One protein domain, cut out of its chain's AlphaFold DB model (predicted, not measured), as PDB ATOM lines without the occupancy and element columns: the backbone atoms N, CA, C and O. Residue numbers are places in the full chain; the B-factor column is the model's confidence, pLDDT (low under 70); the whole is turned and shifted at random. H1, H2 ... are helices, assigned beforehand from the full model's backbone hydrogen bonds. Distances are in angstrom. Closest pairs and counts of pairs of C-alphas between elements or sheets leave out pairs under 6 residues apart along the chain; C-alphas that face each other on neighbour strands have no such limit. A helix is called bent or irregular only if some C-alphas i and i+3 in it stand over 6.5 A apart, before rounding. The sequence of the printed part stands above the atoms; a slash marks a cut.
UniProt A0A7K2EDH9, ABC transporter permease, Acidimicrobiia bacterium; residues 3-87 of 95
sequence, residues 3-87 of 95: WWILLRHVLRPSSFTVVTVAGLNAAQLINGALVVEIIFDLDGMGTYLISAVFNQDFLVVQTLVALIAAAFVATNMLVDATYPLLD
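AT A GLANCE: This is residues 3 to 87 of the 95 residues of the protein "ABC transporter permease" of Acidimicrobiia bacterium (UniProt A0A7K2EDH9). Two long helices, H1 and H3, run opposite ways as a narrow, open wedge, and the short helix H2 sits between them at the wide end, where the chain turns back. H1 and H3 draw near each other around Val 19 and Asn 76, with little contact between them, and the first residues of H1, 3 to 14, stick out, with a kink near residue 12. The printed part has 85 residues with three named helices, in the order H1, H2, H3, and no named strand; the class is all helix. The whole is only just loose, close to extended, with a radius of gyration of the C-alphas of 17.5 A, and it is a rod spanning 53 by 26 by 19 A.

HOW THE PARTS SIT: The longest helix is H1, residues 3 to 39, with a kink of 72 degrees near residue 12. With residues 30 to 38 alone it touches H2, residues 45 to 54; their closest C-alphas, of Leu 34 and Gly 46, are 5.4 A apart. H1 and H2 run the same way at a steep tilt of 68 degrees, only just short of about perpendicular. H2 also touches H3, residues 58 to 86, which meets it with residues 58 to 64 alone; their closest C-alphas, of Leu 49 and Val 61, are 6.5 A apart. H2 and H3 form a helical hairpin, running opposite ways at a steep tilt of 39 degrees. H1 and H3 are close but not clearly touching, with 1 pair of C-alphas within 8 A, those of Val 19 and Asn 76 at 7.6 A. They run opposite ways at a shallow tilt of 29 degrees. Every O i to N i+4 pair is within hydrogen-bond range in H2, against 27 of 33 in H1 and 23 of 25 in H3.

IN THESE COORDINATES: H1 begins at C-alpha 3, (1.542, -13.357, -40.825), and measures 45.9 A to C-alpha 39, (-12.873, -0.372, 0.822). It is irregular, but only just: C-alphas 9 and 12 are 6.54 A apart. H2 measures 14.5 A from C-alpha 45 to C-alpha 54. H3 measures 41.7 A from C-alpha 58 to C-alpha 86, (6.846, -22.178, -29.260). H3 is neither bent nor irregular, but only just: C-alphas 81 and 84 are 6.2 A apart.

THE WHOLE: The two C-alphas farthest apart, those of Trp 4 and Asn 55, are 54.4 A apart. The printed part has no cut, and the links from H1 to H2 and from H2 to H3 are tight. Residues 66 to 71 and 81 to 87 also stand free. The mean pLDDT of the printed part is 74.3, and residues 3 to 19 and 79 to 87 of this predicted model are under 70.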
ATOM      1  N   TRP A   3       1.487 -13.167 -42.284       52.09
ATOM      2  CA  TRP A   3       1.542 -13.357 -40.825       52.09
ATOM      3  C   TRP A   3       2.934 -13.769 -40.303       52.09
ATOM      4  O   TRP A   3       3.324 -13.377 -39.208       52.09
ATOM      5  N   TRP A   4       3.734 -14.453 -41.132       54.22
ATOM      6  CA  TRP A   4       5.100 -14.888 -40.798       54.22
ATOM      7  C   TRP A   4       6.121 -13.748 -40.692       54.22
ATOM      8  O   TRP A   4       7.176 -13.929 -40.093       54.22
ATOM      9  N   ILE A   5       5.851 -12.586 -41.293       53.91
ATOM     10  CA  ILE A   5       6.793 -11.453 -41.313       53.91
ATOM     11  C   ILE A   5       6.540 -10.525 -40.119       53.91
ATOM     12  O   ILE A   5       7.499 -10.049 -39.514       53.91
ATOM     13  N   LEU A   6       5.269 -10.349 -39.734       52.94
ATOM     14  CA  LEU A   6       4.870  -9.604 -38.535       52.94
ATOM     15  C   LEU A   6       5.444 -10.257 -37.272       52.94
ATOM     16  O   LEU A   6       6.101  -9.584 -36.486       52.94
ATOM     17  N   LEU A   7       5.332 -11.582 -37.148       51.69
ATOM     18  CA  LEU A   7       5.945 -12.325 -36.042       51.69
ATOM     19  C   LEU A   7       7.490 -12.278 -36.067       51.69
ATOM     20  O   LEU A   7       8.136 -12.384 -35.036       51.69
ATOM     21  N   ARG A   8       8.119 -12.067 -37.229       46.44
ATOM     22  CA  ARG A   8       9.585 -12.124 -37.385       46.44
ATOM     23  C   ARG A   8      10.311 -10.793 -37.160       46.44
ATOM     24  O   ARG A   8      11.475 -10.817 -36.774       46.44
ATOM     25  N   HIS A   9       9.665  -9.654 -37.421       45.75
ATOM     26  CA  HIS A   9      10.269  -8.324 -37.222       45.75
ATOM     27  C   HIS A   9       9.813  -7.629 -35.933       45.75
ATOM     28  O   HIS A   9      10.573  -6.836 -35.384       45.75
ATOM     29  N   VAL A  10       8.618  -7.942 -35.423       44.12
ATOM     30  CA  VAL A  10       8.038  -7.244 -34.263       44.12
ATOM     31  C   VAL A  10       8.490  -7.862 -32.934       44.12
ATOM     32  O   VAL A  10       8.703  -7.141 -31.971       44.12
ATOM     33  N   LEU A  11       8.753  -9.170 -32.871       46.44
ATOM     34  CA  LEU A  11       9.065  -9.865 -31.611       46.44
ATOM     35  C   LEU A  11      10.420  -9.517 -30.968       46.44
ATOM     36  O   LEU A  11      10.557  -9.654 -29.757       46.44
ATOM     37  N   ARG A  12      11.411  -9.037 -31.730       45.41
ATOM     38  CA  ARG A  12      12.722  -8.648 -31.169       45.41
ATOM     39  C   ARG A  12      12.702  -7.301 -30.429       45.41
ATOM     40  O   ARG A  12      13.349  -7.222 -29.393       45.41
ATOM     41  N   PRO A  13      11.994  -6.260 -30.908       50.03
ATOM     42  CA  PRO A  13      11.778  -5.035 -30.131       50.03
ATOM     43  C   PRO A  13      10.581  -5.126 -29.169       50.03
ATOM     44  O   PRO A  13      10.588  -4.481 -28.124       50.03
ATOM     45  N   SER A  14       9.551  -5.923 -29.493       48.69
ATOM     46  CA  SER A  14       8.339  -6.021 -28.672       48.69
ATOM     47  C   SER A  14       8.495  -6.849 -27.411       48.69
ATOM     48  O   SER A  14       7.654  -6.695 -26.542       48.69
ATOM     49  N   SER A  15       9.525  -7.679 -27.243       58.94
ATOM     50  CA  SER A  15       9.775  -8.341 -25.955       58.94
ATOM     51  C   SER A  15       9.974  -7.315 -24.835       58.94
ATOM     52  O   SER A  15       9.318  -7.407 -23.804       58.94
ATOM     53  N   PHE A  16      10.760  -6.258 -25.072       59.44
ATOM     54  CA  PHE A  16      10.939  -5.171 -24.103       59.44
ATOM     55  C   PHE A  16       9.619  -4.434 -23.820       59.44
ATOM     56  O   PHE A  16       9.257  -4.195 -22.667       59.44
ATOM     57  N   THR A  17       8.844  -4.134 -24.867       63.97
ATOM     58  CA  THR A  17       7.532  -3.481 -24.738       63.97
ATOM     59  C   THR A  17       6.500  -4.370 -24.045       63.97
ATOM     60  O   THR A  17       5.737  -3.876 -23.227       63.97
ATOM     61  N   VAL A  18       6.477  -5.674 -24.317       68.31
ATOM     62  CA  VAL A  18       5.557  -6.639 -23.699       68.31
ATOM     63  C   VAL A  18       5.882  -6.802 -22.222       68.31
ATOM     64  O   VAL A  18       4.961  -6.777 -21.419       68.31
ATOM     65  N   VAL A  19       7.160  -6.877 -21.843       69.50
ATOM     66  CA  VAL A  19       7.570  -6.909 -20.428       69.50
ATOM     67  C   VAL A  19       7.171  -5.619 -19.715       69.50
ATOM     68  O   VAL A  19       6.629  -5.661 -18.612       69.50
ATOM     69  N   THR A  20       7.359  -4.470 -20.367       70.88
ATOM     70  CA  THR A  20       6.985  -3.164 -19.805       70.88
ATOM     71  C   THR A  20       5.468  -3.050 -19.625       70.88
ATOM     72  O   THR A  20       4.993  -2.664 -18.560       70.88
ATOM     73  N   VAL A  21       4.688  -3.444 -20.637       77.25
ATOM     74  CA  VAL A  21       3.219  -3.426 -20.600       77.25
ATOM     75  C   VAL A  21       2.677  -4.461 -19.612       77.25
ATOM     76  O   VAL A  21       1.733  -4.161 -18.887       77.25
ATOM     77  N   ALA A  22       3.271  -5.652 -19.527       73.88
ATOM     78  CA  ALA A  22       2.892  -6.672 -18.553       73.88
ATOM     79  C   ALA A  22       3.174  -6.207 -17.118       73.88
ATOM     80  O   ALA A  22       2.314  -6.364 -16.256       73.88
ATOM     81  N   GLY A  23       4.323  -5.566 -16.872       74.19
ATOM     82  CA  GLY A  23       4.638  -4.939 -15.586       74.19
ATOM     83  C   GLY A  23       3.642  -3.842 -15.209       74.19
ATOM     84  O   GLY A  23       3.162  -3.810 -14.079       74.19
ATOM     85  N   LEU A  24       3.256  -2.997 -16.172       83.25
ATOM     86  CA  LEU A  24       2.222  -1.974 -15.978       83.25
ATOM     87  C   LEU A  24       0.854  -2.580 -15.636       83.25
ATOM     88  O   LEU A  24       0.204  -2.116 -14.703       83.25
ATOM     89  N   ASN A  25       0.426  -3.624 -16.350       82.75
ATOM     90  CA  ASN A  25      -0.846  -4.299 -16.074       82.75
ATOM     91  C   ASN A  25      -0.825  -5.005 -14.712       82.75
ATOM     92  O   ASN A  25      -1.779  -4.891 -13.952       82.75
ATOM     93  N   ALA A  26       0.269  -5.687 -14.367       78.38
ATOM     94  CA  ALA A  26       0.424  -6.315 -13.059       78.38
ATOM     95  C   ALA A  26       0.365  -5.275 -11.927       78.38
ATOM     96  O   ALA A  26      -0.356  -5.474 -10.952       78.38
ATOM     97  N   ALA A  27       1.044  -4.133 -12.080       78.75
ATOM     98  CA  ALA A  27       0.974  -3.033 -11.122       78.75
ATOM     99  C   ALA A  27      -0.449  -2.459 -10.995       78.75
ATOM    100  O   ALA A  27      -0.892  -2.168  -9.886       78.75
ATOM    101  N   GLN A  28      -1.187  -2.338 -12.104       86.44
ATOM    102  CA  GLN A  28      -2.592  -1.920 -12.081       86.44
ATOM    103  C   GLN A  28      -3.488  -2.920 -11.348       86.44
ATOM    104  O   GLN A  28      -4.337  -2.498 -10.568       86.44
ATOM    105  N   LEU A  29      -3.292  -4.225 -11.558       85.25
ATOM    106  CA  LEU A  29      -4.053  -5.265 -10.863       85.25
ATOM    107  C   LEU A  29      -3.773  -5.262  -9.359       85.25
ATOM    108  O   LEU A  29      -4.713  -5.332  -8.574       85.25
ATOM    109  N   ILE A  30      -2.505  -5.120  -8.959       84.25
ATOM    110  CA  ILE A  30      -2.116  -5.002  -7.547       84.25
ATOM    111  C   ILE A  30      -2.756  -3.757  -6.924       84.25
ATOM    112  O   ILE A  30      -3.330  -3.839  -5.844       84.25
ATOM    113  N   ASN A  31      -2.713  -2.614  -7.611       84.69
ATOM    114  CA  ASN A  31      -3.337  -1.380  -7.131       84.69
ATOM    115  C   ASN A  31      -4.868  -1.517  -7.019       84.69
ATOM    116  O   ASN A  31      -5.457  -1.142  -6.011       84.69
ATOM    117  N   GLY A  32      -5.522  -2.134  -8.006       86.81
ATOM    118  CA  GLY A  32      -6.954  -2.429  -7.941       86.81
ATOM    119  C   GLY A  32      -7.318  -3.350  -6.772       86.81
ATOM    120  O   GLY A  32      -8.285  -3.077  -6.066       86.81
ATOM    121  N   ALA A  33      -6.523  -4.396  -6.530       87.81
ATOM    122  CA  ALA A  33      -6.712  -5.307  -5.404       87.81
ATOM    123  C   ALA A  33      -6.554  -4.590  -4.054       87.81
ATOM    124  O   ALA A  33      -7.415  -4.737  -3.194       87.81
ATOM    125  N   LEU A  34      -5.537  -3.734  -3.909       88.06
ATOM    126  CA  LEU A  34      -5.331  -2.894  -2.722       88.06
ATOM    127  C   LEU A  34      -6.540  -2.007  -2.416       88.06
ATOM    128  O   LEU A  34      -6.984  -1.918  -1.276       88.06
ATOM    129  N   VAL A  35      -7.086  -1.343  -3.438       88.94
ATOM    130  CA  VAL A  35      -8.260  -0.477  -3.273       88.94
ATOM    131  C   VAL A  35      -9.473  -1.284  -2.806       88.94
ATOM    132  O   VAL A  35     -10.212  -0.826  -1.936       88.94
ATOM    133  N   VAL A  36      -9.665  -2.494  -3.341       90.81
ATOM    134  CA  VAL A  36     -10.739  -3.397  -2.900       90.81
ATOM    135  C   VAL A  36     -10.514  -3.858  -1.457       90.81
ATOM    136  O   VAL A  36     -11.459  -3.829  -0.676       90.81
ATOM    137  N   GLU A  37      -9.284  -4.216  -1.078       90.31
ATOM    138  CA  GLU A  37      -8.941  -4.602   0.299       90.31
ATOM    139  C   GLU A  37      -9.284  -3.491   1.303       90.31
ATOM    140  O   GLU A  37      -9.906  -3.761   2.326       90.31
ATOM    141  N   ILE A  38      -8.966  -2.232   0.979       86.12
ATOM    142  CA  ILE A  38      -9.225  -1.079   1.858       86.12
ATOM    143  C   ILE A  38     -10.721  -0.754   1.955       86.12
ATOM    144  O   ILE A  38     -11.219  -0.470   3.040       86.12
ATOM    145  N   ILE A  39     -11.450  -0.755   0.832       90.69
ATOM    146  CA  ILE A  39     -12.873  -0.372   0.822       90.69
ATOM    147  C   ILE A  39     -13.737  -1.403   1.555       90.69
ATOM    148  O   ILE A  39     -14.721  -1.031   2.194       90.69
ATOM    149  N   PHE A  40     -13.390  -2.686   1.445       92.31
ATOM    150  CA  PHE A  40     -14.152  -3.785   2.037       92.31
ATOM    151  C   PHE A  40     -13.590  -4.279   3.379       92.31
ATOM    152  O   PHE A  40     -14.114  -5.258   3.904       92.31
ATOM    153  N   ASP A  41     -12.566  -3.613   3.926       87.06
ATOM    154  CA  ASP A  41     -11.886  -3.981   5.179       87.06
ATOM    155  C   ASP A  41     -11.441  -5.456   5.201       87.06
ATOM    156  O   ASP A  41     -11.666  -6.203   6.151       87.06
ATOM    157  N   LEU A  42     -10.863  -5.907   4.084       88.81
ATOM    158  CA  LEU A  42     -10.348  -7.265   3.947       88.81
ATOM    159  C   LEU A  42      -8.883  -7.316   4.392       88.81
ATOM    160  O   LEU A  42      -8.048  -6.531   3.931       88.81
ATOM    161  N   ASP A  43      -8.563  -8.307   5.227       81.88
ATOM    162  CA  ASP A  43      -7.192  -8.627   5.629       81.88
ATOM    163  C   ASP A  43      -6.432  -9.283   4.465       81.88
ATOM    164  O   ASP A  43      -6.370 -10.508   4.324       81.88
ATOM    165  N   GLY A  44      -5.869  -8.448   3.594       84.50
ATOM    166  CA  GLY A  44      -5.065  -8.851   2.451       84.50
ATOM    167  C   GLY A  44      -3.585  -8.519   2.621       84.50
ATOM    168  O   GLY A  44      -3.168  -7.741   3.481       84.50
ATOM    169  N   MET A  45      -2.747  -9.119   1.771       82.06
ATOM    170  CA  MET A  45      -1.299  -8.857   1.780       82.06
ATOM    171  C   MET A  45      -0.977  -7.385   1.496       82.06
ATOM    172  O   MET A  45       0.072  -6.884   1.905       82.06
ATOM    173  N   GLY A  46      -1.869  -6.696   0.791       78.56
ATOM    174  CA  GLY A  46      -1.719  -5.307   0.431       78.56
ATOM    175  C   GLY A  46      -2.008  -4.340   1.583       78.56
ATOM    176  O   GLY A  46      -1.220  -3.421   1.829       78.56
ATOM    177  N   THR A  47      -3.067  -4.579   2.352       81.00
ATOM    178  CA  THR A  47      -3.334  -3.860   3.610       81.00
ATOM    179  C   THR A  47      -2.213  -4.070   4.636       81.00
ATOM    180  O   THR A  47      -1.777  -3.100   5.266       81.00
ATOM    181  N   TYR A  48      -1.640  -5.279   4.733       81.62
ATOM    182  CA  TYR A  48      -0.451  -5.541   5.564       81.62
ATOM    183  C   TYR A  48       0.780  -4.740   5.130       81.62
ATOM    184  O   TYR A  48       1.485  -4.184   5.973       81.62
ATOM    185  N   LEU A  49       1.035  -4.652   3.822       79.56
ATOM    186  CA  LEU A  49       2.108  -3.831   3.259       79.56
ATOM    187  C   LEU A  49       1.977  -2.363   3.675       79.56
ATOM    188  O   LEU A  49       2.946  -1.756   4.122       79.56
ATOM    189  N   ILE A  50       0.779  -1.798   3.518       79.31
ATOM    190  CA  ILE A  50       0.503  -0.396   3.843       79.31
ATOM    191  C   ILE A  50       0.706  -0.155   5.340       79.31
ATOM    192  O   ILE A  50       1.385   0.799   5.718       79.31
ATOM    193  N   SER A  51       0.190  -1.048   6.187       81.12
ATOM    194  CA  SER A  51       0.386  -0.973   7.636       81.12
ATOM    195  C   SER A  51       1.872  -1.020   8.020       81.12
ATOM    196  O   SER A  51       2.337  -0.183   8.791       81.12
ATOM    197  N   ALA A  52       2.657  -1.913   7.408       80.00
ATOM    198  CA  ALA A  52       4.103  -2.000   7.627       80.00
ATOM    199  C   ALA A  52       4.858  -0.734   7.180       80.00
ATOM    200  O   ALA A  52       5.815  -0.320   7.835       80.00
ATOM    201  N   VAL A  53       4.423  -0.080   6.095       82.12
ATOM    202  CA  VAL A  53       4.987   1.212   5.664       82.12
ATOM    203  C   VAL A  53       4.705   2.303   6.701       82.12
ATOM    204  O   VAL A  53       5.616   3.054   7.046       82.12
ATOM    205  N   PHE A  54       3.478   2.378   7.226       83.06
ATOM    206  CA  PHE A  54       3.117   3.351   8.264       83.06
ATOM    207  C   PHE A  54       3.832   3.096   9.597       83.06
ATOM    208  O   PHE A  54       4.231   4.054  10.256       83.06
ATOM    209  N   ASN A  55       4.061   1.830   9.954       85.75
ATOM    210  CA  ASN A  55       4.827   1.437  11.141       85.75
ATOM    211  C   ASN A  55       6.354   1.520  10.943       85.75
ATOM    212  O   ASN A  55       7.105   1.246  11.874       85.75
ATOM    213  N   GLN A  56       6.824   1.931   9.757       82.75
ATOM    214  CA  GLN A  56       8.243   1.986   9.380       82.75
ATOM    215  C   GLN A  56       8.982   0.647   9.549       82.75
ATOM    216  O   GLN A  56      10.190   0.606   9.793       82.75
ATOM    217  N   ASP A  57       8.281  -0.465   9.342       83.56
ATOM    218  CA  ASP A  57       8.851  -1.806   9.386       83.56
ATOM    219  C   ASP A  57       9.599  -2.110   8.079       83.56
ATOM    220  O   ASP A  57       9.139  -2.850   7.202       83.56
ATOM    221  N   PHE A  58      10.796  -1.529   7.937       81.50
ATOM    222  CA  PHE A  58      11.629  -1.645   6.732       81.50
ATOM    223  C   PHE A  58      11.917  -3.098   6.333       81.50
ATOM    224  O   PHE A  58      11.991  -3.403   5.142       81.50
ATOM    225  N   LEU A  59      12.034  -4.003   7.312       87.38
ATOM    226  CA  LEU A  59      12.269  -5.425   7.062       87.38
ATOM    227  C   LEU A  59      11.088  -6.070   6.323       87.38
ATOM    228  O   LEU A  59      11.291  -6.795   5.350       87.38
ATOM    229  N   VAL A  60       9.854  -5.781   6.742       84.44
ATOM    230  CA  VAL A  60       8.643  -6.349   6.130       84.44
ATOM    231  C   VAL A  60       8.499  -5.843   4.698       84.44
ATOM    232  O   VAL A  60       8.357  -6.644   3.775       84.44
ATOM    233  N   VAL A  61       8.639  -4.530   4.496       84.81
ATOM    234  CA  VAL A  61       8.562  -3.903   3.168       84.81
ATOM    235  C   VAL A  61       9.612  -4.487   2.222       84.81
ATOM    236  O   VAL A  61       9.284  -4.897   1.108       84.81
ATOM    237  N   GLN A  62      10.868  -4.586   2.665       84.56
ATOM    238  CA  GLN A  62      11.954  -5.130   1.851       84.56
ATOM    239  C   GLN A  62      11.695  -6.584   1.441       84.56
ATOM    240  O   GLN A  62      11.908  -6.940   0.281       84.56
ATOM    241  N   THR A  63      11.218  -7.417   2.368       86.69
ATOM    242  CA  THR A  63      10.952  -8.841   2.107       86.69
ATOM    243  C   THR A  63       9.858  -9.012   1.055       86.69
ATOM    244  O   THR A  63       9.977  -9.829   0.142       86.69
ATOM    245  N   LEU A  64       8.809  -8.199   1.147       83.81
ATOM    246  CA  LEU A  64       7.656  -8.267   0.261       83.81
ATOM    247  C   LEU A  64       7.992  -7.744  -1.145       83.81
ATOM    248  O   LEU A  64       7.650  -8.380  -2.142       83.81
ATOM    249  N   VAL A  65       8.766  -6.658  -1.234       84.69
ATOM    250  CA  VAL A  65       9.309  -6.159  -2.509       84.69
ATOM    251  C   VAL A  65      10.243  -7.186  -3.154       84.69
ATOM    252  O   VAL A  65      10.134  -7.436  -4.355       84.69
ATOM    253  N   ALA A  66      11.129  -7.820  -2.379       88.94
ATOM    254  CA  ALA A  66      12.027  -8.856  -2.885       88.94
ATOM    255  C   ALA A  66      11.258 -10.072  -3.429       88.94
ATOM    256  O   ALA A  66      11.607 -10.586  -4.492       88.94
ATOM    257  N   LEU A  67      10.186 -10.495  -2.749       87.19
ATOM    258  CA  LEU A  67       9.298 -11.565  -3.213       87.19
ATOM    259  C   LEU A  67       8.625 -11.226  -4.549       87.19
ATOM    260  O   LEU A  67       8.662 -12.038  -5.475       87.19
ATOM    261  N   ILE A  68       8.054 -10.024  -4.668       80.19
ATOM    262  CA  ILE A  68       7.409  -9.561  -5.905       80.19
ATOM    263  C   ILE A  68       8.430  -9.499  -7.048       80.19
ATOM    264  O   ILE A  68       8.160  -9.989  -8.146       80.19
ATOM    265  N   ALA A  69       9.623  -8.956  -6.794       82.69
ATOM    266  CA  ALA A  69      10.697  -8.901  -7.780       82.69
ATOM    267  C   ALA A  69      11.145 -10.304  -8.224       82.69
ATOM    268  O   ALA A  69      11.286 -10.554  -9.420       82.69
ATOM    269  N   ALA A  70      11.311 -11.242  -7.286       86.88
ATOM    270  CA  ALA A  70      11.675 -12.622  -7.590       86.88
ATOM    271  C   ALA A  70      10.603 -13.329  -8.434       86.88
ATOM    272  O   ALA A  70      10.935 -13.972  -9.431       86.88
ATOM    273  N   ALA A  71       9.321 -13.166  -8.094       81.50
ATOM    274  CA  ALA A  71       8.207 -13.708  -8.872       81.50
ATOM    275  C   ALA A  71       8.153 -13.109 -10.287       81.50
ATOM    276  O   ALA A  71       7.917 -13.824 -11.266       81.50
ATOM    277  N   PHE A  72       8.426 -11.808 -10.415       74.38
ATOM    278  CA  PHE A  72       8.487 -11.135 -11.707       74.38
ATOM    279  C   PHE A  72       9.631 -11.676 -12.571       74.38
ATOM    280  O   PHE A  72       9.417 -12.005 -13.738       74.38
ATOM    281  N   VAL A  73      10.832 -11.834 -12.006       81.12
ATOM    282  CA  VAL A  73      11.976 -12.443 -12.706       81.12
ATOM    283  C   VAL A  73      11.660 -13.884 -13.104       81.12
ATOM    284  O   VAL A  73      11.876 -14.244 -14.257       81.12
ATOM    285  N   ALA A  74      11.079 -14.686 -12.209       80.12
ATOM    286  CA  ALA A  74      10.685 -16.061 -12.511       80.12
ATOM    287  C   ALA A  74       9.665 -16.129 -13.658       80.12
ATOM    288  O   ALA A  74       9.802 -16.950 -14.560       80.12
ATOM    289  N   THR A  75       8.682 -15.226 -13.672       73.75
ATOM    290  CA  THR A  75       7.690 -15.139 -14.752       73.75
ATOM    291  C   THR A  75       8.344 -14.752 -16.075       73.75
ATOM    292  O   THR A  75       8.064 -15.375 -17.094       73.75
ATOM    293  N   ASN A  76       9.262 -13.781 -16.072       72.50
ATOM    294  CA  ASN A  76      10.011 -13.409 -17.275       72.50
ATOM    295  C   ASN A  76      10.887 -14.562 -17.779       72.50
ATOM    296  O   ASN A  76      10.876 -14.848 -18.971       72.50
ATOM    297  N   MET A  77      11.563 -15.285 -16.883       70.25
ATOM    298  CA  MET A  77      12.335 -16.476 -17.248       70.25
ATOM    299  C   MET A  77      11.448 -17.591 -17.812       70.25
ATOM    300  O   MET A  77      11.851 -18.265 -18.756       70.25
ATOM    301  N   LEU A  78      10.240 -17.790 -17.272       71.50
ATOM    302  CA  LEU A  78       9.269 -18.746 -17.814       71.50
ATOM    303  C   LEU A  78       8.801 -18.335 -19.209       71.50
ATOM    304  O   LEU A  78       8.768 -19.167 -20.113       71.50
ATOM    305  N   VAL A  79       8.487 -17.056 -19.408       68.50
ATOM    306  CA  VAL A  79       8.133 -16.511 -20.721       68.50
ATOM    307  C   VAL A  79       9.287 -16.733 -21.706       68.50
ATOM    308  O   VAL A  79       9.081 -17.356 -22.749       68.50
ATOM    309  N   ASP A  80      10.513 -16.365 -21.337       69.12
ATOM    310  CA  ASP A  80      11.725 -16.589 -22.134       69.12
ATOM    311  C   ASP A  80      12.003 -18.074 -22.416       69.12
ATOM    312  O   ASP A  80      12.508 -18.403 -23.487       69.12
ATOM    313  N   ALA A  81      11.648 -18.987 -21.506       66.44
ATOM    314  CA  ALA A  81      11.785 -20.433 -21.693       66.44
ATOM    315  C   ALA A  81      10.679 -21.035 -22.577       66.44
ATOM    316  O   ALA A  81      10.927 -21.982 -23.327       66.44
ATOM    317  N   THR A  82       9.463 -20.484 -22.539       62.59
ATOM    318  CA  THR A  82       8.371 -20.887 -23.441       62.59
ATOM    319  C   THR A  82       8.595 -20.404 -24.874       62.59
ATOM    320  O   THR A  82       8.211 -21.096 -25.815       62.59
ATOM    321  N   TYR A  83       9.305 -19.290 -25.070       56.19
ATOM    322  CA  TYR A  83       9.658 -18.762 -26.392       56.19
ATOM    323  C   TYR A  83      10.355 -19.767 -27.339       56.19
ATOM    324  O   TYR A  83       9.874 -19.946 -28.459       56.19
ATOM    325  N   PRO A  84      11.441 -20.464 -26.953       55.59
ATOM    326  CA  PRO A  84      12.092 -21.466 -27.801       55.59
ATOM    327  C   PRO A  84      11.278 -22.759 -27.969       55.59
ATOM    328  O   PRO A  84      11.501 -23.487 -28.934       55.59
ATOM    329  N   LEU A  85      10.336 -23.052 -27.063       52.22
ATOM    330  CA  LEU A  85       9.404 -24.182 -27.187       52.22
ATOM    331  C   LEU A  85       8.272 -23.888 -28.184       52.22
ATOM    332  O   LEU A  85       7.848 -24.789 -28.905       52.22
ATOM    333  N   LEU A  86       7.817 -22.634 -28.263       51.41
ATOM    334  CA  LEU A  86       6.846 -22.178 -29.260       51.41
ATOM    335  C   LEU A  86       7.468 -21.933 -30.648       51.41
ATOM    336  O   LEU A  86       6.744 -22.003 -31.641       51.41
ATOM    337  N   ASP A  87       8.783 -21.701 -30.749       49.69
ATOM    338  CA  ASP A  87       9.469 -21.467 -32.028       49.69
ATOM    339  C   ASP A  87      10.628 -22.469 -32.294       49.69
ATOM    340  O   ASP A  87      11.792 -22.209 -31.961       49.69
TER     341      ASP A  87